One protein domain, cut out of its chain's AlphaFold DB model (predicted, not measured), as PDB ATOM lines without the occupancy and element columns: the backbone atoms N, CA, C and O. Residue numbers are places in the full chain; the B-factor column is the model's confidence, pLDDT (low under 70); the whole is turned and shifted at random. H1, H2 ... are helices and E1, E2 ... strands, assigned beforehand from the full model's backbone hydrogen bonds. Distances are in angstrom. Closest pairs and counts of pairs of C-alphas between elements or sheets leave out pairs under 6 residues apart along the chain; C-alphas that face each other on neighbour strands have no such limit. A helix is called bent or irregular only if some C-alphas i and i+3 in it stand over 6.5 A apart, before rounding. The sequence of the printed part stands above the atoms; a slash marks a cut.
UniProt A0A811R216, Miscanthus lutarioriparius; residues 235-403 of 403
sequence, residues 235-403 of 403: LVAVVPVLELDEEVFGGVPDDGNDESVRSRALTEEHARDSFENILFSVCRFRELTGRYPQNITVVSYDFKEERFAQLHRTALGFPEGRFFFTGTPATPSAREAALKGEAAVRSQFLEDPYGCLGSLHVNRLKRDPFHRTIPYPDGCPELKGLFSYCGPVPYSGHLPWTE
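Overview. This is residues 235 to 403 of the 403 residues of a protein of Miscanthus lutarioriparius (UniProt A0A811R216). Two small parallel sheets, E3 with E4 and E1 with E2, stand side by side with a gap between E3 and E1, and two helices pack on them: H3 chiefly on E4, H2 chiefly on E1. The longest helix, H4, runs alongside H3, while H5 and H6 lie toward the outside, and residues 248 to 260, of which 259 and 260 belong to H1, stick out. The printed part has 169 residues, with six named helices and four named strands in the order E1 H1 E2 H2 E3 H3 E4 H4 H5 H6. The class is mixed, helices and strands. The whole is compact, with a radius of gyration of the C-alphas of 16.3 A and spans of 42 by 39 by 37 A.

Arrangement. E3, residues 295 to 301, and E4, residues 323 to 328, are parallel neighbours at 21 degrees, with N 298 and O 324 at 2.8 A and N 300 and O 326 at 3.2 A, both within hydrogen-bond range. H3, residues 302 to 316, stands between them in the chain and has 13 pairs of C-alphas within 8 A of E4; the closest are those of Asp 302 and Gly 327, 3.8 A apart. E3, H3 and E4 form a strand-helix-strand unit, two parallel neighbour strands joined through a helix, with a right-handed crossover. H3 is irregular, with C-alphas 303 and 306 at 7.4 A. H4, residues 335 to 351, touches H3, closest at the C-alphas of Arg 307 and Arg 346, 5.7 A apart, at a shallow tilt of 12 degrees, the same way. H2, residues 274 to 289, touches H3 with residues 274 to 279 alone, closest at the C-alphas of Phe 275 and His 312, 5.8 A apart, at a steep tilt of 65 degrees, the same way. E1, residues 235 to 241, comes closest to H2 at the C-alphas of Ala 237 and Ser 281, 6.2 A apart. E1 and E3 are near each other, with 6 pairs of C-alphas within 10 A. E2, residues 265 to 267, is the parallel neighbour of E1 at 36 degrees, with N 238 and O 266 at 2.7 A. H1, residues 259 to 262, lies between E1 and E2 in the chain, in a second right-handed strand-helix-strand unit, and is apart from the other helices. H5, residues 358 to 366, is close to H4 but not clearly touching, with the C-alphas of Gln 348 and Leu 360 at 7.3 A, and about perpendicular at 73 degrees. H6, residues 381 to 387, is near H2, with 8 pairs of C-alphas within 10 A, and is irregular, with C-alphas 382 and 385 at 7.6 A. Each O i to N i+4 pair is within hydrogen-bond range in H4 and H5, against 11 of 12 in H2, 7 of 11 in H3 and 1 of 3 in H6, where 3 of 4 O i to N i+3 pairs are; H1 is too short for an i+4 pair.

Along the chain. E1 begins at C-alpha 235 (14.612, 25.684, 113.525) and is 18.2 A long. E3 is 19.5 A and E4 16.9 A. H2 measures 22.8 A, H3 20.3 A and H4 24.6 A, H4 starting at C-alpha 335 (-1.397, 5.556, 96.855). H5 is 12.8 A long, and H6 ends at C-alpha 387 (-3.821, 37.245, 106.216).

Size, cuts and confidence. The C-alphas farthest apart are those of Gly 256 and Gly 391, 46.7 A. The printed part has no cut and ends at the chain's last residue, 403. The links E1 to H1 and H5 to H6 are long, with 17 and 14 residues. The mean pLDDT of the printed part is 80.5; residues 235 to 264, 369 to 371 and 403 are under 70.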
ATOM      1  N   LEU A 235      15.757  25.881 112.637       46.94
ATOM      2  CA  LEU A 235      14.612  25.684 113.525       46.94
ATOM      3  C   LEU A 235      13.683  24.651 112.879       46.94
ATOM      4  O   LEU A 235      13.350  24.767 111.698       46.94
ATOM      5  N   VAL A 236      13.255  23.637 113.623       45.84
ATOM      6  CA  VAL A 236      12.301  22.650 113.101       45.84
ATOM      7  C   VAL A 236      10.916  23.036 113.604       45.84
ATOM      8  O   VAL A 236      10.661  23.015 114.804       45.84
ATOM      9  N   ALA A 237      10.021  23.413 112.693       47.84
ATOM     10  CA  ALA A 237       8.621  23.666 113.008       47.84
ATOM     11  C   ALA A 237       7.817  22.399 112.681       47.84
ATOM     12  O   ALA A 237       7.511  22.093 111.532       47.84
ATOM     13  N   VAL A 238       7.490  21.622 113.702       46.03
ATOM     14  CA  VAL A 238       6.595  20.480 113.563       46.03
ATOM     15  C   VAL A 238       5.167  21.005 113.548       46.03
ATOM     16  O   VAL A 238       4.699  21.591 114.519       46.03
ATOM     17  N   VAL A 239       4.454  20.787 112.452       44.84
ATOM     18  CA  VAL A 239       3.035  21.121 112.357       44.84
ATOM     19  C   VAL A 239       2.253  19.825 112.512       44.84
ATOM     20  O   VAL A 239       2.224  19.015 111.579       44.84
ATOM     21  N   PRO A 240       1.636  19.553 113.675       38.62
ATOM     22  CA  PRO A 240       0.593  18.543 113.748       38.62
ATOM     23  C   PRO A 240      -0.496  18.872 112.723       38.62
ATOM     24  O   PRO A 240      -1.219  19.854 112.854       38.62
ATOM     25  N   VAL A 241      -0.620  18.039 111.693       34.25
ATOM     26  CA  VAL A 241      -1.688  18.170 110.713       34.25
ATOM     27  C   VAL A 241      -2.823  17.258 111.142       34.25
ATOM     28  O   VAL A 241      -2.720  16.032 111.132       34.25
ATOM     29  N   LEU A 242      -3.946  17.872 111.508       33.69
ATOM     30  CA  LEU A 242      -5.212  17.166 111.664       33.69
ATOM     31  C   LEU A 242      -5.749  16.794 110.275       33.69
ATOM     32  O   LEU A 242      -6.688  17.396 109.756       33.69
ATOM     33  N   GLU A 243      -5.120  15.808 109.648       32.66
ATOM     34  CA  GLU A 243      -5.714  15.073 108.541       32.66
ATOM     35  C   GLU A 243      -6.619  14.002 109.143       32.66
ATOM     36  O   GLU A 243      -6.160  13.025 109.725       32.66
ATOM     37  N   LEU A 244      -7.930  14.249 109.074       29.25
ATOM     38  CA  LEU A 244      -8.963  13.266 109.390       29.25
ATOM     39  C   LEU A 244      -9.042  12.243 108.254       29.25
ATOM     40  O   LEU A 244     -10.041  12.208 107.551       29.25
ATOM     41  N   ASP A 245      -7.997  11.447 108.076       29.09
ATOM     42  CA  ASP A 245      -8.064  10.200 107.323       29.09
ATOM     43  C   ASP A 245      -7.236   9.164 108.089       29.09
ATOM     44  O   ASP A 245      -6.062   9.368 108.395       29.09
ATOM     45  N   GLU A 246      -7.909   8.093 108.507       30.83
ATOM     46  CA  GLU A 246      -7.355   7.056 109.370       30.83
ATOM     47  C   GLU A 246      -6.251   6.272 108.660       30.83
ATOM     48  O   GLU A 246      -6.574   5.397 107.871       30.83
ATOM     49  N   GLU A 247      -4.974   6.492 108.990       32.94
ATOM     50  CA  GLU A 247      -3.948   5.448 108.860       32.94
ATOM     51  C   GLU A 247      -2.885   5.550 109.967       32.94
ATOM     52  O   GLU A 247      -2.375   6.618 110.303       32.94
ATOM     53  N   VAL A 248      -2.574   4.390 110.549       28.70
ATOM     54  CA  VAL A 248      -1.626   4.174 111.648       28.70
ATOM     55  C   VAL A 248      -0.193   4.254 111.126       28.70
ATOM     56  O   VAL A 248       0.249   3.363 110.405       28.70
ATOM     57  N   PHE A 249       0.564   5.278 111.526       28.33
ATOM     58  CA  PHE A 249       2.008   5.320 111.299       28.33
ATOM     59  C   PHE A 249       2.765   4.738 112.499       28.33
ATOM     60  O   PHE A 249       2.563   5.149 113.644       28.33
ATOM     61  N   GLY A 250       3.631   3.761 112.221       26.03
ATOM     62  CA  GLY A 250       4.573   3.198 113.184       26.03
ATOM     63  C   GLY A 250       5.550   4.260 113.691       26.03
ATOM     64  O   GLY A 250       5.920   5.176 112.957       26.03
ATOM     65  N   GLY A 251       5.924   4.139 114.967       25.44
ATOM     66  CA  GLY A 251       6.753   5.105 115.682       25.44
ATOM     67  C   GLY A 251       8.062   5.441 114.966       25.44
ATOM     68  O   GLY A 251       8.704   4.579 114.366       25.44
ATOM     69  N   VAL A 252       8.448   6.713 115.059       32.25
ATOM     70  CA  VAL A 252       9.755   7.210 114.621       32.25
ATOM     71  C   VAL A 252      10.844   6.514 115.456       32.25
ATOM     72  O   VAL A 252      10.742   6.540 116.684       32.25
ATOM     73  N   PRO A 253      11.858   5.874 114.842       32.06
ATOM     74  CA  PRO A 253      13.007   5.342 115.568       32.06
ATOM     75  C   PRO A 253      13.799   6.477 116.228       32.06
ATOM     76  O   PRO A 253      14.172   7.445 115.566       32.06
ATOM     77  N   ASP A 254      14.041   6.344 117.530       37.69
ATOM     78  CA  ASP A 254      14.840   7.259 118.349       37.69
ATOM     79  C   ASP A 254      16.337   6.996 118.098       37.69
ATOM     80  O   ASP A 254      16.967   6.170 118.762       37.69
ATOM     81  N   ASP A 255      16.902   7.643 117.077       39.88
ATOM     82  CA  ASP A 255      18.324   7.549 116.721       39.88
ATOM     83  C   ASP A 255      19.170   8.518 117.573       39.88
ATOM     84  O   ASP A 255      19.787   9.444 117.058       39.88
ATOM     85  N   GLY A 256      19.174   8.323 118.899       41.09
ATOM     86  CA  GLY A 256      20.284   8.543 119.854       41.09
ATOM     87  C   GLY A 256      21.107   9.850 119.870       41.09
ATOM     88  O   GLY A 256      22.040   9.953 120.664       41.09
ATOM     89  N   ASN A 257      20.804  10.850 119.044       45.06
ATOM     90  CA  ASN A 257      21.514  12.130 118.902       45.06
ATOM     91  C   ASN A 257      20.544  13.324 119.057       45.06
ATOM     92  O   ASN A 257      20.777  14.431 118.565       45.06
ATOM     93  N   ASP A 258      19.416  13.066 119.723       55.62
ATOM     94  CA  ASP A 258      18.143  13.742 119.474       55.62
ATOM     95  C   ASP A 258      17.894  14.980 120.357       55.62
ATOM     96  O   ASP A 258      17.036  15.803 120.056       55.62
ATOM     97  N   GLU A 259      18.692  15.209 121.408       57.03
ATOM     98  CA  GLU A 259      18.545  16.385 122.294       57.03
ATOM     99  C   GLU A 259      18.738  17.720 121.551       57.03
ATOM    100  O   GLU A 259      18.026  18.702 121.789       57.03
ATOM    101  N   SER A 260      19.659  17.767 120.581       60.78
ATOM    102  CA  SER A 260      19.870  18.973 119.769       60.78
ATOM    103  C   SER A 260      18.686  19.255 118.845       60.78
ATOM    104  O   SER A 260      18.330  20.414 118.652       60.78
ATOM    105  N   VAL A 261      18.077  18.228 118.245       59.53
ATOM    106  CA  VAL A 261      16.911  18.406 117.363       59.53
ATOM    107  C   VAL A 261      15.683  18.740 118.199       59.53
ATOM    108  O   VAL A 261      15.009  19.731 117.922       59.53
ATOM    109  N   ARG A 262      15.458  17.987 119.275       62.84
ATOM    110  CA  ARG A 262      14.356  18.162 120.219       62.84
ATOM    111  C   ARG A 262      14.306  19.561 120.825       62.84
ATOM    112  O   ARG A 262      13.240  20.160 120.861       62.84
ATOM    113  N   SER A 263      15.443  20.110 121.255       66.00
ATOM    114  CA  SER A 263      15.515  21.465 121.836       66.00
ATOM    115  C   SER A 263      15.186  22.592 120.848       66.00
ATOM    116  O   SER A 263      14.918  23.717 121.263       66.00
ATOM    117  N   ARG A 264      15.180  22.297 119.543       67.31
ATOM    118  CA  ARG A 264      14.890  23.246 118.457       67.31
ATOM    119  C   ARG A 264      13.628  22.887 117.672       67.31
ATOM    120  O   ARG A 264      13.342  23.538 116.664       67.31
ATOM    121  N   ALA A 265      12.917  21.847 118.107       71.19
ATOM    122  CA  ALA A 265      11.669  21.384 117.532       71.19
ATOM    123  C   ALA A 265      10.496  22.049 118.253       71.19
ATOM    124  O   ALA A 265      10.398  22.026 119.479       71.19
ATOM    125  N   LEU A 266       9.611  22.670 117.486       72.94
ATOM    126  CA  LEU A 266       8.531  23.502 118.007       72.94
ATOM    127  C   LEU A 266       7.232  23.151 117.313       72.94
ATOM    128  O   LEU A 266       7.239  22.869 116.120       72.94
ATOM    129  N   THR A 267       6.125  23.205 118.045       76.94
ATOM    130  CA  THR A 267       4.806  22.899 117.495       76.94
ATOM    131  C   THR A 267       4.050  24.155 117.078       76.94
ATOM    132  O   THR A 267       4.011  25.138 117.823       76.94
ATOM    133  N   GLU A 268       3.424  24.103 115.904       85.56
ATOM    134  CA  GLU A 268       2.373  25.030 115.469       85.56
ATOM    135  C   GLU A 268       1.040  24.264 115.476       85.56
ATOM    136  O   GLU A 268       0.902  23.271 114.770       85.56
ATOM    137  N   GLU A 269       0.090  24.659 116.323       81.62
ATOM    138  CA  GLU A 269      -1.124  23.876 116.616       81.62
ATOM    139  C   GLU A 269      -2.434  24.550 116.175       81.62
ATOM    140  O   GLU A 269      -3.518  24.066 116.513       81.62
ATOM    141  N   HIS A 270      -2.355  25.672 115.454       84.94
ATOM    142  CA  HIS A 270      -3.517  26.469 115.066       84.94
ATOM    143  C   HIS A 270      -3.886  26.359 113.587       84.94
ATOM    144  O   HIS A 270      -4.995  26.763 113.234       84.94
ATOM    145  N   ALA A 271      -3.008  25.846 112.723       87.69
ATOM    146  CA  ALA A 271      -3.318  25.685 111.311       87.69
ATOM    147  C   ALA A 271      -4.476  24.700 111.076       87.69
ATOM    148  O   ALA A 271      -4.522  23.593 111.612       87.69
ATOM    149  N   ARG A 272      -5.430  25.102 110.231       88.62
ATOM    150  CA  ARG A 272      -6.658  24.342 109.928       88.62
ATOM    151  C   ARG A 272      -6.666  23.782 108.510       88.62
ATOM    152  O   ARG A 272      -7.543  22.994 108.143       88.62
ATOM    153  N   ASP A 273      -5.698  24.160 107.689       90.19
ATOM    154  CA  ASP A 273      -5.479  23.578 106.373       90.19
ATOM    155  C   ASP A 273      -4.009  23.639 105.949       90.19
ATOM    156  O   ASP A 273      -3.140  24.145 106.651       90.19
ATOM    157  N   SER A 274      -3.733  23.097 104.763       90.62
ATOM    158  CA  SER A 274      -2.383  23.006 104.212       90.62
ATOM    159  C   SER A 274      -1.718  24.346 103.905       90.62
ATOM    160  O   SER A 274      -0.492  24.396 103.888       90.62
ATOM    161  N   PHE A 275      -2.492  25.398 103.621       94.94
ATOM    162  CA  PHE A 275      -1.928  26.725 103.390       94.94
ATOM    163  C   PHE A 275      -1.562  27.369 104.733       94.94
ATOM    164  O   PHE A 275      -0.433  27.835 104.908       94.94
ATOM    165  N   GLU A 276      -2.469  27.294 105.716       92.62
ATOM    166  CA  GLU A 276      -2.209  27.739 107.088       92.62
ATOM    167  C   GLU A 276      -1.018  27.001 107.707       92.62
ATOM    168  O   GLU A 276      -0.220  27.643 108.378       92.62
ATOM    169  N   ASN A 277      -0.806  25.713 107.403       90.81
ATOM    170  CA  ASN A 277       0.364  24.969 107.891       90.81
ATOM    171  C   ASN A 277       1.684  25.683 107.567       90.81
ATOM    172  O   ASN A 277       2.588  25.723 108.397       90.81
ATOM    173  N   ILE A 278       1.811  26.255 106.365       92.50
ATOM    174  CA  ILE A 278       3.023  26.979 105.970       92.50
ATOM    175  C   ILE A 278       3.004  28.387 106.563       92.50
ATOM    176  O   ILE A 278       3.974  28.797 107.200       92.50
ATOM    177  N   LEU A 279       1.903  29.121 106.383       94.44
ATOM    178  CA  LEU A 279       1.787  30.512 106.824       94.44
ATOM    179  C   LEU A 279       2.001  30.649 108.340       94.44
ATOM    180  O   LEU A 279       2.757  31.512 108.789       94.44
ATOM    181  N   PHE A 280       1.379  29.777 109.131       92.06
ATOM    182  CA  PHE A 280       1.462  29.820 110.586       92.06
ATOM    183  C   PHE A 280       2.818  29.313 111.068       92.06
ATOM    184  O   PHE A 280       3.364  29.894 111.998       92.06
ATOM    185  N   SER A 281       3.438  28.335 110.392       88.38
ATOM    186  CA  SER A 281       4.828  27.941 110.687       88.38
ATOM    187  C   SER A 281       5.808  29.094 110.506       88.38
ATOM    188  O   SER A 281       6.707  29.284 111.325       88.38
ATOM    189  N   VAL A 282       5.634  29.887 109.447       91.38
ATOM    190  CA  VAL A 282       6.452  31.078 109.190       91.38
ATOM    191  C   VAL A 282       6.256  32.113 110.301       91.38
ATOM    192  O   VAL A 282       7.239  32.653 110.814       91.38
ATOM    193  N   CYS A 283       5.011  32.356 110.721       91.75
ATOM    194  CA  CYS A 283       4.729  33.253 111.840       91.75
ATOM    195  C   CYS A 283       5.287  32.720 113.168       91.75
ATOM    196  O   CYS A 283       5.910  33.479 113.910       91.75
ATOM    197  N   ARG A 284       5.155  31.418 113.445       86.50
ATOM    198  CA  ARG A 284       5.693  30.763 114.644       86.50
ATOM    199  C   ARG A 284       7.210  30.853 114.706       86.50
ATOM    200  O   ARG A 284       7.777  31.153 115.752       86.50
ATOM    201  N   PHE A 285       7.874  30.657 113.571       85.94
ATOM    202  CA  PHE A 285       9.313  30.860 113.454       85.94
ATOM    203  C   PHE A 285       9.699  32.309 113.779       85.94
ATOM    204  O   PHE A 285      10.628  32.538 114.556       85.94
ATOM    205  N   ARG A 286       8.980  33.297 113.228       88.94
ATOM    206  CA  ARG A 286       9.244  34.718 113.495       88.94
ATOM    207  C   ARG A 286       9.017  35.090 114.952       88.94
ATOM    208  O   ARG A 286       9.772  35.893 115.501       88.94
ATOM    209  N   GLU A 287       7.979  34.545 115.569       84.94
ATOM    210  CA  GLU A 287       7.653  34.769 116.977       84.94
ATOM    211  C   GLU A 287       8.820  34.350 117.883       84.94
ATOM    212  O   GLU A 287       9.192  35.081 118.795       84.94
ATOM    213  N   LEU A 288       9.450  33.214 117.574       82.88
ATOM    214  CA  LEU A 288      10.490  32.613 118.410       82.88
ATOM    215  C   LEU A 288      11.902  33.122 118.110       82.88
ATOM    216  O   LEU A 288      12.743  33.167 119.002       82.88
ATOM    217  N   THR A 289      12.181  33.502 116.863       82.19
ATOM    218  CA  THR A 289      13.533  33.896 116.425       82.19
ATOM    219  C   THR A 289      13.702  35.400 116.225       82.19
ATOM    220  O   THR A 289      14.818  35.884 116.044       82.19
ATOM    221  N   GLY A 290      12.602  36.156 116.206       85.50
ATOM    222  CA  GLY A 290      12.615  37.582 115.892       85.50
ATOM    223  C   GLY A 290      12.768  37.909 114.401       85.50
ATOM    224  O   GLY A 290      12.736  39.086 114.047       85.50
ATOM    225  N   ARG A 291      12.944  36.913 113.520       86.88
ATOM    226  CA  ARG A 291      13.212  37.096 112.081       86.88
ATOM    227  C   ARG A 291      12.369  36.139 111.242       86.88
ATOM    228  O   ARG A 291      11.969  35.088 111.720       86.88
ATOM    229  N   TYR A 292      12.127  36.467 109.976       89.62
ATOM    230  CA  TYR A 292      11.505  35.534 109.030       89.62
ATOM    231  C   TYR A 292      12.518  34.504 108.509       89.62
ATOM    232  O   TYR A 292      13.720  34.803 108.445       89.62
ATOM    233  N   PRO A 293      12.066  33.290 108.144       88.81
ATOM    234  CA  PRO A 293      12.962  32.239 107.692       88.81
ATOM    235  C   PRO A 293      13.597  32.583 106.348       88.81
ATOM    236  O   PRO A 293      12.955  33.138 105.455       88.81
ATOM    237  N   GLN A 294      14.872  32.217 106.198       87.25
ATOM    238  CA  GLN A 294      15.565  32.360 104.923       87.25
ATOM    239  C   GLN A 294      15.196  31.216 103.991       87.25
ATOM    240  O   GLN A 294      14.895  31.471 102.835       87.25
ATOM    241  N   ASN A 295      15.125  29.985 104.496       86.88
ATOM    242  CA  ASN A 295      14.690  28.832 103.713       86.88
ATOM    243  C   ASN A 295      13.518  28.122 104.385       86.88
ATOM    244  O   ASN A 295      13.433  28.085 105.614       86.88
ATOM    245  N   ILE A 296      12.664  27.507 103.573       87.88
ATOM    246  CA  ILE A 296      11.585  26.628 104.022       87.88
ATOM    247  C   ILE A 296      11.788  25.265 103.367       87.88
ATOM    248  O   ILE A 296      11.900  25.189 102.151       87.88
ATOM    249  N   THR A 297      11.802  24.200 104.159       86.88
ATOM    250  CA  THR A 297      11.770  22.815 103.690       86.88
ATOM    251  C   THR A 297      10.504  22.158 104.214       86.88
ATOM    252  O   THR A 297      10.328  22.031 105.421       86.88
ATOM    253  N   VAL A 298       9.615  21.724 103.330       86.12
ATOM    254  CA  VAL A 298       8.416  20.974 103.719       86.12
ATOM    255  C   VAL A 298       8.712  19.482 103.655       86.12
ATOM    256  O   VAL A 298       9.193  18.997 102.637       86.12
ATOM    257  N   VAL A 299       8.401  18.753 104.723       85.19
ATOM    258  CA  VAL A 299       8.474  17.290 104.780       85.19
ATOM    259  C   VAL A 299       7.052  16.752 104.898       85.19
ATOM    260  O   VAL A 299       6.368  16.984 105.898       85.19
ATOM    261  N   SER A 300       6.589  16.074 103.853       85.12
ATOM    262  CA  SER A 300       5.229  15.531 103.759       85.12
ATOM    263  C   SER A 300       5.190  14.358 102.781       85.12
ATOM    264  O   SER A 300       6.224  13.955 102.262       85.12
ATOM    265  N   TYR A 301       4.006  13.822 102.494       86.75
ATOM    266  CA  TYR A 301       3.862  12.799 101.462       86.75
ATOM    267  C   TYR A 301       4.211  13.332 100.067       86.75
ATOM    268  O   TYR A 301       3.844  14.455  99.713       86.75
ATOM    269  N   ASP A 302       4.866  12.495  99.261       88.69
ATOM    270  CA  ASP A 302       5.332  12.804  97.903       88.69
ATOM    271  C   ASP A 302       4.221  13.342  96.991       88.69
ATOM    272  O   ASP A 302       4.410  14.329  96.282       88.69
ATOM    273  N   PHE A 303       3.020  12.772  97.071       88.69
ATOM    274  CA  PHE A 303       1.891  13.200  96.251       88.69
ATOM    275  C   PHE A 303       1.446  14.652  96.501       88.69
ATOM    276  O   PHE A 303       0.814  15.238  95.624       88.69
ATOM    277  N   LYS A 304       1.791  15.261  97.646       91.25
ATOM    278  CA  LYS A 304       1.424  16.649  97.991       91.25
ATOM    279  C   LYS A 304       2.417  17.693  97.486       91.25
ATOM    280  O   LYS A 304       2.139  18.888  97.600       91.25
ATOM    281  N   GLU A 305       3.562  17.271  96.948       93.69
ATOM    282  CA  GLU A 305       4.660  18.163  96.566       93.69
ATOM    283  C   GLU A 305       4.191  19.316  95.680       93.69
ATOM    284  O   GLU A 305       4.444  20.478  95.990       93.69
ATOM    285  N   GLU A 306       3.428  19.019  94.626       95.50
ATOM    286  CA  GLU A 306       2.964  20.034  93.677       95.50
ATOM    287  C   GLU A 306       2.100  21.106  94.359       95.50
ATOM    288  O   GLU A 306       2.292  22.302  94.138       95.50
ATOM    289  N   ARG A 307       1.186  20.708  95.254       95.75
ATOM    290  CA  ARG A 307       0.334  21.660  95.977       95.75
ATOM    291  C   ARG A 307       1.160  22.574  96.884       95.75
ATOM    292  O   ARG A 307       0.897  23.770  96.928       95.75
ATOM    293  N   PHE A 308       2.161  22.050  97.585       96.38
ATOM    294  CA  PHE A 308       2.978  22.854  98.499       96.38
ATOM    295  C   PHE A 308       4.024  23.704  97.766       96.38
ATOM    296  O   PHE A 308       4.081  24.917  97.967       96.38
ATOM    297  N   ALA A 309       4.834  23.079  96.912       94.88
ATOM    298  CA  ALA A 309       5.961  23.714  96.240       94.88
ATOM    299  C   ALA A 309       5.537  24.661  95.109       94.88
ATOM    300  O   ALA A 309       6.244  25.635  94.846       94.88
ATOM    301  N   GLN A 310       4.391  24.417  94.461       95.25
ATOM    302  CA  GLN A 310       3.894  25.282  93.388       95.25
ATOM    303  C   GLN A 310       2.779  26.205  93.866       95.25
ATOM    304  O   GLN A 310       2.938  27.420  93.772       95.25
ATOM    305  N   LEU A 311       1.679  25.677  94.411       96.94
ATOM    306  CA  LEU A 311       0.515  26.513  94.737       96.94
ATOM    307  C   LEU A 311       0.731  27.327  96.011       96.94
ATOM    308  O   LEU A 311       0.755  28.555  95.952       96.94
ATOM    309  N   HIS A 312       0.956  26.664  97.147       97.38
ATOM    310  CA  HIS A 312       1.056  27.349  98.439       97.38
ATOM    311  C   HIS A 312       2.263  28.271  98.513       97.38
ATOM    312  O   HIS A 312       2.134  29.398  98.980       97.38
ATOM    313  N   ARG A 313       3.423  27.839  98.003       96.88
ATOM    314  CA  ARG A 313       4.608  28.698  97.890       96.88
ATOM    315  C   ARG A 313       4.310  29.963  97.081       96.88
ATOM    316  O   ARG A 313       4.695  31.054  97.503       96.88
ATOM    317  N   THR A 314       3.637  29.829  95.935       96.81
ATOM    318  CA  THR A 314       3.296  30.974  95.074       96.81
ATOM    319  C   THR A 314       2.271  31.886  95.738       96.81
ATOM    320  O   THR A 314       2.457  33.098  95.724       96.81
ATOM    321  N   ALA A 315       1.243  31.331  96.386       97.06
ATOM    322  CA  ALA A 315       0.246  32.094  97.139       97.06
ATOM    323  C   ALA A 315       0.867  32.847  98.330       97.06
ATOM    324  O   ALA A 315       0.529  34.003  98.587       97.06
ATOM    325  N   LEU A 316       1.827  32.218  99.016       96.25
ATOM    326  CA  LEU A 316       2.641  32.837 100.059       96.25
ATOM    327  C   LEU A 316       3.578  33.911  99.481       96.25
ATOM    328  O   LEU A 316       3.991  34.801 100.206       96.25
ATOM    329  N   GLY A 317       3.925  33.849  98.194       96.06
ATOM    330  CA  GLY A 317       4.905  34.733  97.564       96.06
ATOM    331  C   GLY A 317       6.350  34.412  97.957       96.06
ATOM    332  O   GLY A 317       7.205  35.292  97.896       96.06
ATOM    333  N   PHE A 318       6.636  33.185  98.408       95.56
ATOM    334  CA  PHE A 318       7.969  32.793  98.876       95.56
ATOM    335  C   PHE A 318       8.892  32.410  97.699       95.56
ATOM    336  O   PHE A 318       8.436  31.730  96.766       95.56
ATOM    337  N   PRO A 319      10.183  32.802  97.697       95.00
ATOM    338  CA  PRO A 319      11.063  32.565  96.551       95.00
ATOM    339  C   PRO A 319      11.323  31.081  96.293       95.00
ATOM    340  O   PRO A 319      11.638  30.328  97.211       95.00
ATOM    341  N   GLU A 320      11.249  30.681  95.023       94.94
ATOM    342  CA  GLU A 320      11.430  29.290  94.585       94.94
ATOM    343  C   GLU A 320      12.789  28.716  94.999       94.94
ATOM    344  O   GLU A 320      12.845  27.658  95.615       94.94
ATOM    345  N   GLY A 321      13.883  29.459  94.793       94.38
ATOM    346  CA  GLY A 321      15.234  29.018  95.171       94.38
ATOM    347  C   GLY A 321      15.486  28.880  96.681       94.38
ATOM    348  O   GLY A 321      16.582  28.492  97.078       94.38
ATOM    349  N   ARG A 322      14.502  29.222  97.522       92.75
ATOM    350  CA  ARG A 322      14.566  29.124  98.988       92.75
ATOM    351  C   ARG A 322      13.488  28.206  99.573       92.75
ATOM    352  O   ARG A 322      13.389  28.085 100.795       92.75
ATOM    353  N   PHE A 323      12.685  27.563  98.726       92.81
ATOM    354  CA  PHE A 323      11.618  26.657  99.130       92.81
ATOM    355  C   PHE A 323      11.910  25.243  98.626       92.81
ATOM    356  O   PHE A 323      12.004  25.005  97.427       92.81
ATOM    357  N   PHE A 324      12.020  24.297  99.546       91.00
ATOM    358  CA  PHE A 324      12.359  22.908  99.280       91.00
ATOM    359  C   PHE A 324      11.225  21.995  99.744       91.00
ATOM    360  O   PHE A 324      10.496  22.310 100.687       91.00
ATOM    361  N   PHE A 325      11.095  20.836  99.109       89.81
ATOM    362  CA  PHE A 325      10.144  19.806  99.502       89.81
ATOM    363  C   PHE A 325      10.863  18.459  99.613       89.81
ATOM    364  O   PHE A 325      11.782  18.159  98.856       89.81
ATOM    365  N   THR A 326      10.482  17.655 100.597       87.38
ATOM    366  CA  THR A 326      10.977  16.296 100.808       87.38
ATOM    367  C   THR A 326       9.776  15.379 100.976       87.38
ATOM    368  O   THR A 326       9.080  15.426 101.991       87.38
ATOM    369  N   GLY A 327       9.530  14.571  99.947       83.81
ATOM    370  CA  GLY A 327       8.419  13.632  99.888       83.81
ATOM    371  C   GLY A 327       8.732  12.300 100.565       83.81
ATOM    372  O   GLY A 327       9.755  11.682 100.274       83.81
ATOM    373  N   THR A 328       7.827  11.820 101.413       83.44
ATOM    374  CA  THR A 328       7.785  10.423 101.856       83.44
ATOM    375  C   THR A 328       6.768   9.648 101.012       83.44
ATOM    376  O   THR A 328       5.687  10.161 100.716       83.44
ATOM    377  N   PRO A 329       7.080   8.423 100.566       82.06
ATOM    378  CA  PRO A 329       6.154   7.664  99.739       82.06
ATOM    379  C   PRO A 329       4.933   7.217 100.551       82.06
ATOM    380  O   PRO A 329       5.065   6.714 101.667       82.06
ATOM    381  N   ALA A 330       3.743   7.352  99.964       78.75
ATOM    382  CA  ALA A 330       2.534   6.711 100.484       78.75
ATOM    383  C   ALA A 330       2.637   5.175 100.442       78.75
ATOM    384  O   ALA A 330       3.339   4.613  99.594       78.75
ATOM    385  N   THR A 331       1.873   4.491 101.299       82.38
ATOM    386  CA  THR A 331       1.737   3.030 101.238       82.38
ATOM    387  C   THR A 331       1.156   2.606  99.876       82.38
ATOM    388  O   THR A 331       0.291   3.298  99.329       82.38
ATOM    389  N   PRO A 332       1.595   1.476  99.284       82.19
ATOM    390  CA  PRO A 332       1.121   1.060  97.961       82.19
ATOM    391  C   PRO A 332      -0.402   0.900  97.863       82.19
ATOM    392  O   PRO A 332      -0.979   1.211  96.825       82.19
ATOM    393  N   SER A 333      -1.052   0.454  98.941       80.62
ATOM    394  CA  SER A 333      -2.504   0.254  99.015       80.62
ATOM    395  C   SER A 333      -3.300   1.560  99.002       80.62
ATOM    396  O   SER A 333      -4.383   1.595  98.423       80.62
ATOM    397  N   ALA A 334      -2.777   2.629  99.607       80.75
ATOM    398  CA  ALA A 334      -3.463   3.919  99.693       80.75
ATOM    399  C   ALA A 334      -3.089   4.880  98.550       80.75
ATOM    400  O   ALA A 334      -3.797   5.862  98.314       80.75
ATOM    401  N   ARG A 335      -1.997   4.613  97.817       84.44
ATOM    402  CA  ARG A 335      -1.397   5.556  96.855       84.44
ATOM    403  C   ARG A 335      -2.372   6.059  95.788       84.44
ATOM    404  O   ARG A 335      -2.397   7.255  95.515       84.44
ATOM    405  N   GLU A 336      -3.167   5.181  95.179       87.81
ATOM    406  CA  GLU A 336      -4.096   5.578  94.110       87.81
ATOM    407  C   GLU A 336      -5.213   6.495  94.631       87.81
ATOM    408  O   GLU A 336      -5.481   7.553  94.056       87.81
ATOM    409  N   ALA A 337      -5.826   6.123  95.758       85.94
ATOM    410  CA  ALA A 337      -6.857   6.928  96.403       85.94
ATOM    411  C   ALA A 337      -6.300   8.284  96.870       85.94
ATOM    412  O   ALA A 337      -6.934   9.314  96.641       85.94
ATOM    413  N   ALA A 338      -5.089   8.292  97.439       85.12
ATOM    414  CA  ALA A 338      -4.397   9.500  97.873       85.12
ATOM    415  C   ALA A 338      -4.107  10.454  96.704       85.12
ATOM    416  O   ALA A 338      -4.412  11.640  96.796       85.12
ATOM    417  N   LEU A 339      -3.606   9.944  95.571       89.69
ATOM    418  CA  LEU A 339      -3.364  10.747  94.366       89.69
ATOM    419  C   LEU A 339      -4.657  11.357  93.811       89.69
ATOM    420  O   LEU A 339      -4.679  12.525  93.420       89.69
ATOM    421  N   LYS A 340      -5.751  10.587  93.800       89.62
ATOM    422  CA  LYS A 340      -7.062  11.075  93.351       89.62
ATOM    423  C   LYS A 340      -7.619  12.151  94.287       89.62
ATOM    424  O   LYS A 340      -8.114  13.173  93.809       89.62
ATOM    425  N   GLY A 341      -7.541  11.927  95.600       89.25
ATOM    426  CA  GLY A 341      -7.958  12.898  96.611       89.25
ATOM    427  C   GLY A 341      -7.144  14.187  96.525       89.25
ATOM    428  O   GLY A 341      -7.708  15.281  96.487       89.25
ATOM    429  N   GLU A 342      -5.826  14.063  96.385       93.44
ATOM    430  CA  GLU A 342      -4.925  15.199  96.244       93.44
ATOM    431  C   GLU A 342      -5.196  16.003  94.972       93.44
ATOM    432  O   GLU A 342      -5.242  17.228  95.035       93.44
ATOM    433  N   ALA A 343      -5.451  15.356  93.830       93.38
ATOM    434  CA  ALA A 343      -5.788  16.059  92.592       93.38
ATOM    435  C   ALA A 343      -7.047  16.936  92.742       93.38
ATOM    436  O   ALA A 343      -7.092  18.058  92.226       93.38
ATOM    437  N   ALA A 344      -8.052  16.461  93.487       91.81
ATOM    438  CA  ALA A 344      -9.261  17.231  93.775       91.81
ATOM    439  C   ALA A 344      -8.975  18.436  94.687       91.81
ATOM    440  O   ALA A 344      -9.446  19.539  94.413       91.81
ATOM    441  N   VAL A 345      -8.176  18.252  95.743       91.88
ATOM    442  CA  VAL A 345      -7.791  19.339  96.660       91.88
ATOM    443  C   VAL A 345      -6.906  20.368  95.957       91.88
ATOM    444  O   VAL A 345      -7.117  21.570  96.100       91.88
ATOM    445  N   ARG A 346      -5.951  19.915  95.143       95.38
ATOM    446  CA  ARG A 346      -5.082  20.771  94.331       95.38
ATOM    447  C   ARG A 346      -5.886  21.637  93.364       95.38
ATOM    448  O   ARG A 346      -5.603  22.822  93.251       95.38
ATOM    449  N   SER A 347      -6.911  21.071  92.727       95.56
ATOM    450  CA  SER A 347      -7.815  21.823  91.845       95.56
ATOM    451  C   SER A 347      -8.564  22.931  92.594       95.56
ATOM    452  O   SER A 347      -8.697  24.030  92.074       95.56
ATOM    453  N   GLN A 348      -8.974  22.691  93.843       94.50
ATOM    454  CA  GLN A 348      -9.613  23.725  94.669       94.50
ATOM    455  C   GLN A 348      -8.643  24.863  95.019       94.50
ATOM    456  O   GLN A 348      -9.014  26.027  94.920       94.50
ATOM    457  N   PHE A 349      -7.392  24.552  95.377       95.81
ATOM    458  CA  PHE A 349      -6.377  25.577  95.670       95.81
ATOM    459  C   PHE A 349      -5.846  26.299  94.422       95.81
ATOM    460  O   PHE A 349      -5.279  27.380  94.546       95.81
ATOM    461  N   LEU A 350      -6.020  25.735  93.224       95.00
ATOM    462  CA  LEU A 350      -5.762  26.457  91.974       95.00
ATOM    463  C   LEU A 350      -6.758  27.607  91.774       95.00
ATOM    464  O   LEU A 350      -6.368  28.676  91.313       95.00
ATOM    465  N   GLU A 351      -8.029  27.390  92.115       94.44
ATOM    466  CA  GLU A 351      -9.090  28.398  91.986       94.44
ATOM    467  C   GLU A 351      -9.131  29.368  93.176       94.44
ATOM    468  O   GLU A 351      -9.430  30.550  93.008       94.44
ATOM    469  N   ASP A 352      -8.811  28.877  94.374       95.81
ATOM    470  CA  ASP A 352      -8.811  29.629  95.626       95.81
ATOM    471  C   ASP A 352      -7.482  29.434  96.381       95.81
ATOM    472  O   ASP A 352      -7.403  28.645  97.332       95.81
ATOM    473  N   PRO A 353      -6.416  30.156  95.979       96.19
ATOM    474  CA  PRO A 353      -5.065  29.968  96.519       96.19
ATOM    475  C   PRO A 353      -4.945  30.194  98.030       96.19
ATOM    476  O   PRO A 353      -4.015  29.691  98.658       96.19
ATOM    477  N   TYR A 354      -5.889  30.932  98.618       96.69
ATOM    478  CA  TYR A 354      -5.890  31.325 100.029       96.69
ATOM    479  C   TYR A 354      -6.937  30.575 100.866       96.69
ATOM    480  O   TYR A 354      -7.031  30.811 102.074       96.69
ATOM    481  N   GLY A 355      -7.712  29.662 100.267       94.00
ATOM    482  CA  GLY A 355      -8.745  28.875 100.955       94.00
ATOM    483  C   GLY A 355      -9.878  29.723 101.554       94.00
ATOM    484  O   GLY A 355     -10.401  29.397 102.624       94.00
ATOM    485  N   CYS A 356     -10.212  30.847 100.921       93.75
ATOM    486  CA  CYS A 356     -11.215  31.797 101.391       93.75
ATOM    487  C   CYS A 356     -12.650  31.468 100.960       93.75
ATOM    488  O   CYS A 356     -13.593  32.024 101.521       93.75
ATOM    489  N   LEU A 357     -12.839  30.593  99.974       91.38
ATOM    490  CA  LEU A 357     -14.113  30.338  99.314       91.38
ATOM    491  C   LEU A 357     -14.499  28.848  99.350       91.38
ATOM    492  O   LEU A 357     -13.714  27.955  99.672       91.38
ATOM    493  N   GLY A 358     -15.767  28.586  99.024       90.50
ATOM    494  CA  GLY A 358     -16.284  27.247  98.740       90.50
ATOM    495  C   GLY A 358     -16.037  26.205  99.836       90.50
ATOM    496  O   GLY A 358     -16.184  26.462 101.035       90.50
ATOM    497  N   SER A 359     -15.692  24.989  99.406       89.69
ATOM    498  CA  SER A 359     -15.434  23.848 100.290       89.69
ATOM    499  C   SER A 359     -14.217  24.052 101.188       89.69
ATOM    500  O   SER A 359     -14.245  23.592 102.328       89.69
ATOM    501  N   LEU A 360     -13.176  24.744 100.714       91.69
ATOM    502  CA  LEU A 360     -11.962  25.003 101.494       91.69
ATOM    503  C   LEU A 360     -12.279  25.842 102.730       91.69
ATOM    504  O   LEU A 360     -11.961  25.430 103.846       91.69
ATOM    505  N   HIS A 361     -13.008  26.943 102.550       90.50
ATOM    506  CA  HIS A 361     -13.418  27.801 103.657       90.50
ATOM    507  C   HIS A 361     -14.324  27.075 104.658       90.50
ATOM    508  O   HIS A 361     -14.100  27.129 105.868       90.50
ATOM    509  N   VAL A 362     -15.319  26.328 104.165       87.88
ATOM    510  CA  VAL A 362     -16.215  25.538 105.026       87.88
ATOM    511  C   VAL A 362     -15.433  24.489 105.823       87.88
ATOM    512  O   VAL A 362     -15.695  24.293 107.009       87.88
ATOM    513  N   ASN A 363     -14.460  23.823 105.199       86.50
ATOM    514  CA  ASN A 363     -13.606  22.850 105.874       86.50
ATOM    515  C   ASN A 363     -12.705  23.518 106.921       86.50
ATOM    516  O   ASN A 363     -12.572  22.978 108.018       86.50
ATOM    517  N   ARG A 364     -12.150  24.701 106.627       88.69
ATOM    518  CA  ARG A 364     -11.358  25.499 107.573       88.69
ATOM    519  C   ARG A 364     -12.167  25.843 108.826       88.69
ATOM    520  O   ARG A 364     -11.690  25.618 109.933       88.69
ATOM    521  N   LEU A 365     -13.412  26.301 108.666       85.38
ATOM    522  CA  LEU A 365     -14.302  26.619 109.791       85.38
ATOM    523  C   LEU A 365     -14.656  25.386 110.640       85.38
ATOM    524  O   LEU A 365     -14.717  25.474 111.861       85.38
ATOM    525  N   LYS A 366     -14.858  24.219 110.014       84.44
ATOM    526  CA  LYS A 366     -15.165  22.964 110.730       84.44
ATOM    527  C   LYS A 366     -13.994  22.425 111.555       84.44
ATOM    528  O   LYS A 366     -14.215  21.641 112.474       84.44
ATOM    529  N   ARG A 367     -12.761  22.804 111.211       80.81
ATOM    530  CA  ARG A 367     -11.524  22.320 111.841       80.81
ATOM    531  C   ARG A 367     -11.080  23.155 113.046       80.81
ATOM    532  O   ARG A 367      -9.995  22.922 113.562       80.81
ATOM    533  N   ASP A 368     -11.938  24.046 113.546       72.31
ATOM    534  CA  ASP A 368     -11.755  24.757 114.819       72.31
ATOM    535  C   ASP A 368     -12.812  24.341 115.870       72.31
ATOM    536  O   ASP A 368     -13.642  25.146 116.295       72.31
ATOM    537  N   PRO A 369     -12.831  23.066 116.307       64.44
ATOM    538  CA  PRO A 369     -13.856  22.564 117.227       64.44
ATOM    539  C   PRO A 369     -13.787  23.189 118.628       64.44
ATOM    540  O   PRO A 369     -14.733  23.061 119.405       64.44
ATOM    541  N   PHE A 370     -12.667  23.827 118.974       65.88
ATOM    542  CA  PHE A 370     -12.422  24.394 120.298       65.88
ATOM    543  C   PHE A 370     -12.481  25.924 120.321       65.88
ATOM    544  O   PHE A 370     -12.314  26.491 121.399       65.88
ATOM    545  N   HIS A 371     -12.714  26.572 119.170       66.12
ATOM    546  CA  HIS A 371     -12.728  28.029 119.008       66.12
ATOM    547  C   HIS A 371     -11.562  28.706 119.739       66.12
ATOM    548  O   HIS A 371     -11.751  29.651 120.512       66.12
ATOM    549  N   ARG A 372     -10.351  28.160 119.571       75.38
ATOM    550  CA  ARG A 372      -9.168  28.702 120.250       75.38
ATOM    551  C   ARG A 372      -8.807  30.039 119.618       75.38
ATOM    552  O   ARG A 372      -8.847  30.187 118.401       75.38
ATOM    553  N   THR A 373      -8.389  30.998 120.439       78.50
ATOM    554  CA  THR A 373      -7.827  32.249 119.922       78.50
ATOM    555  C   THR A 373      -6.572  31.935 119.111       78.50
ATOM    556  O   THR A 373      -5.628  31.342 119.634       78.50
ATOM    557  N   ILE A 374      -6.575  32.319 117.835       80.44
ATOM    558  CA  ILE A 374      -5.433  32.162 116.930       80.44
ATOM    559  C   ILE A 374      -4.478  33.344 117.167       80.44
ATOM    560  O   ILE A 374      -4.936  34.487 117.137       80.44
ATOM    561  N   PRO A 375      -3.171  33.112 117.403       83.50
ATOM    562  CA  PRO A 375      -2.212  34.177 117.725       83.50
ATOM    563  C   PRO A 375      -1.793  35.032 116.515       83.50
ATOM    564  O   PRO A 375      -1.081  36.024 116.667       83.50
ATOM    565  N   TYR A 376      -2.206  34.658 115.304       87.88
ATOM    566  CA  TYR A 376      -1.856  35.334 114.057       87.88
ATOM    567  C   TYR A 376      -3.061  36.105 113.493       87.88
ATOM    568  O   TYR A 376      -4.183  35.600 113.560       87.88
ATOM    569  N   PRO A 377      -2.858  37.312 112.928       87.75
ATOM    570  CA  PRO A 377      -1.578  37.917 112.537       87.75
ATOM    571  C   PRO A 377      -0.842  38.708 113.633       87.75
ATOM    572  O   PRO A 377       0.199  39.286 113.337       87.75
ATOM    573  N   ASP A 378      -1.329  38.758 114.876       85.56
ATOM    574  CA  ASP A 378      -0.712  39.586 115.930       85.56
ATOM    575  C   ASP A 378       0.758  39.204 116.209       85.56
ATOM    576  O   ASP A 378       1.593  40.081 116.428       85.56
ATOM    577  N   GLY A 379       1.107  37.916 116.103       81.38
ATOM    578  CA  GLY A 379       2.493  37.423 116.172       81.38
ATOM    579  C   GLY A 379       3.355  37.646 114.914       81.38
ATOM    580  O   GLY A 379       4.558  37.385 114.946       81.38
ATOM    581  N   CYS A 380       2.776  38.115 113.804       90.00
ATOM    582  CA  CYS A 380       3.461  38.376 112.530       90.00
ATOM    583  C   CYS A 380       2.839  39.580 111.789       90.00
ATOM    584  O   CYS A 380       2.255  39.430 110.708       90.00
ATOM    585  N   PRO A 381       2.943  40.798 112.356       90.56
ATOM    586  CA  PRO A 381       2.241  41.978 111.853       90.56
ATOM    587  C   PRO A 381       2.659  42.376 110.433       90.56
ATOM    588  O   PRO A 381       1.851  42.939 109.693       90.56
ATOM    589  N   GLU A 382       3.884  42.051 110.017       93.50
ATOM    590  CA  GLU A 382       4.383  42.312 108.665       93.50
ATOM    591  C   GLU A 382       3.626  41.496 107.601       93.50
ATOM    592  O   GLU A 382       3.560  41.907 106.445       93.50
ATOM    593  N   LEU A 383       2.996  40.380 107.990       95.06
ATOM    594  CA  LEU A 383       2.154  39.553 107.121       95.06
ATOM    595  C   LEU A 383       0.661  39.882 107.228       95.06
ATOM    596  O   LEU A 383      -0.145  39.257 106.542       95.06
ATOM    597  N   LYS A 384       0.256  40.877 108.027       94.50
ATOM    598  CA  LYS A 384      -1.163  41.206 108.254       94.50
ATOM    599  C   LYS A 384      -1.961  41.386 106.958       94.50
ATOM    600  O   LYS A 384      -3.092  40.917 106.873       94.50
ATOM    601  N   GLY A 385      -1.370  42.031 105.952       95.31
ATOM    602  CA  GLY A 385      -2.015  42.217 104.651       95.31
ATOM    603  C   GLY A 385      -2.287  40.898 103.920       95.31
ATOM    604  O   GLY A 385      -3.375  40.729 103.373       95.31
ATOM    605  N   LEU A 386      -1.357  39.938 104.003       96.25
ATOM    606  CA  LEU A 386      -1.503  38.597 103.434       96.25
ATOM    607  C   LEU A 386      -2.618  37.799 104.128       96.25
ATOM    608  O   LEU A 386      -3.404  37.147 103.455       96.25
ATOM    609  N   PHE A 387      -2.741  37.900 105.458       94.19
ATOM    610  CA  PHE A 387      -3.821  37.245 106.216       94.19
ATOM    611  C   PHE A 387      -5.218  37.739 105.826       94.19
ATOM    612  O   PHE A 387      -6.185  36.983 105.892       94.19
ATOM    613  N   SER A 388      -5.336  39.012 105.448       92.75
ATOM    614  CA  SER A 388      -6.598  39.607 104.998       92.75
ATOM    615  C   SER A 388      -6.866  39.438 103.501       92.75
ATOM    616  O   SER A 388      -7.895  39.905 103.013       92.75
ATOM    617  N   TYR A 389      -5.938  38.832 102.759       96.44
ATOM    618  CA  TYR A 389      -6.024  38.751 101.312       96.44
ATOM    619  C   TYR A 389      -6.755  37.488 100.855       96.44
ATOM    620  O   TYR A 389      -6.413  36.374 101.239       96.44
ATOM    621  N   CYS A 390      -7.740  37.685  99.984       94.56
ATOM    622  CA  CYS A 390      -8.483  36.625  99.319       94.56
ATOM    623  C   CYS A 390      -8.654  37.023  97.853       94.56
ATOM    624  O   CYS A 390      -9.465  37.892  97.527       94.56
ATOM    625  N   GLY A 391      -7.867  36.421  96.968       91.94
ATOM    626  CA  GLY A 391      -7.923  36.693  95.538       91.94
ATOM    627  C   GLY A 391      -7.346  35.542  94.713       91.94
ATOM    628  O   GLY A 391      -6.604  34.721  95.247       91.94
ATOM    629  N   PRO A 392      -7.675  35.477  93.412       91.06
ATOM    630  CA  PRO A 392      -7.197  34.419  92.519       91.06
ATOM    631  C   PRO A 392      -5.747  34.634  92.056       91.06
ATOM    632  O   PRO A 392      -5.149  33.745  91.461       91.06
ATOM    633  N   VAL A 393      -5.187  35.826  92.283       93.25
ATOM    634  CA  VAL A 393      -3.806  36.170  91.926       93.25
ATOM    635  C   VAL A 393      -2.946  36.237  93.184       93.25
ATOM    636  O   VAL A 393      -3.481  36.505  94.256       93.25
ATOM    637  N   PRO A 394      -1.624  36.022  93.088       94.00
ATOM    638  CA  PRO A 394      -0.740  36.179  94.234       94.00
ATOM    639  C   PRO A 394      -0.804  37.589  94.832       94.00
ATOM    640  O   PRO A 394      -0.859  38.590  94.112       94.00
ATOM    641  N   TYR A 395      -0.765  37.657  96.160       96.38
ATOM    642  CA  TYR A 395      -0.726  38.895  96.925       96.38
ATOM    643  C   TYR A 395       0.450  39.777  96.487       96.38
ATOM    644  O   TYR A 395       1.604  39.353  96.503       96.38
ATOM    645  N   SER A 396       0.153  41.023  96.117       94.50
ATOM    646  CA  SER A 396       1.129  41.975  95.568       94.50
ATOM    647  C   SER A 396       1.684  42.967  96.593       94.50
ATOM    648  O   SER A 396       2.379  43.912  96.219       94.50
ATOM    649  N   GLY A 397       1.304  42.843  97.866       93.75
ATOM    650  CA  GLY A 397       1.814  43.719  98.914       93.75
ATOM    651  C   GLY A 397       3.237  43.353  99.330       93.75
ATOM    652  O   GLY A 397       3.781  42.326  98.934       93.75
ATOM    653  N   HIS A 398       3.834  44.202 100.161       93.75
ATOM    654  CA  HIS A 398       5.177  43.972 100.686       93.75
ATOM    655  C   HIS A 398       5.236  42.686 101.524       93.75
ATOM    656  O   HIS A 398       4.402  42.499 102.416       93.75
ATOM    657  N   LEU A 399       6.238  41.836 101.273       95.62
ATOM    658  CA  LEU A 399       6.507  40.621 102.037       95.62
ATOM    659  C   LEU A 399       7.945  40.644 102.594       95.62
ATOM    660  O   LEU A 399       8.849  41.159 101.944       95.62
ATOM    661  N   PRO A 400       8.213  40.051 103.770       93.19
ATOM    662  CA  PRO A 400       9.531  40.126 104.419       93.19
ATOM    663  C   PRO A 400      10.696  39.465 103.664       93.19
ATOM    664  O   PRO A 400      11.841  39.559 104.090       93.19
ATOM    665  N   TRP A 401      10.408  38.723 102.596       91.19
ATOM    666  CA  TRP A 401      11.377  37.949 101.817       91.19
ATOM    667  C   TRP A 401      11.480  38.409 100.357       91.19
ATOM    668  O   TRP A 401      12.111  37.711  99.564       91.19
ATOM    669  N   THR A 402      10.855  39.534  99.996       80.88
ATOM    670  CA  THR A 402      10.896  40.112  98.639       80.88
ATOM    671  C   THR A 402      11.999  41.162  98.445       80.88
ATOM    672  O   THR A 402      11.917  41.942  97.501       80.88
ATOM    673  N   GLU A 403      13.005  41.194  99.323       55.91
ATOM    674  CA  GLU A 403      14.182  42.077  99.214       55.91
ATOM    675  C   GLU A 403      15.306  41.493  98.352       55.91
ATOM    676  O   GLU A 403      15.570  40.269  98.456       55.91
TER     677      GLU A 403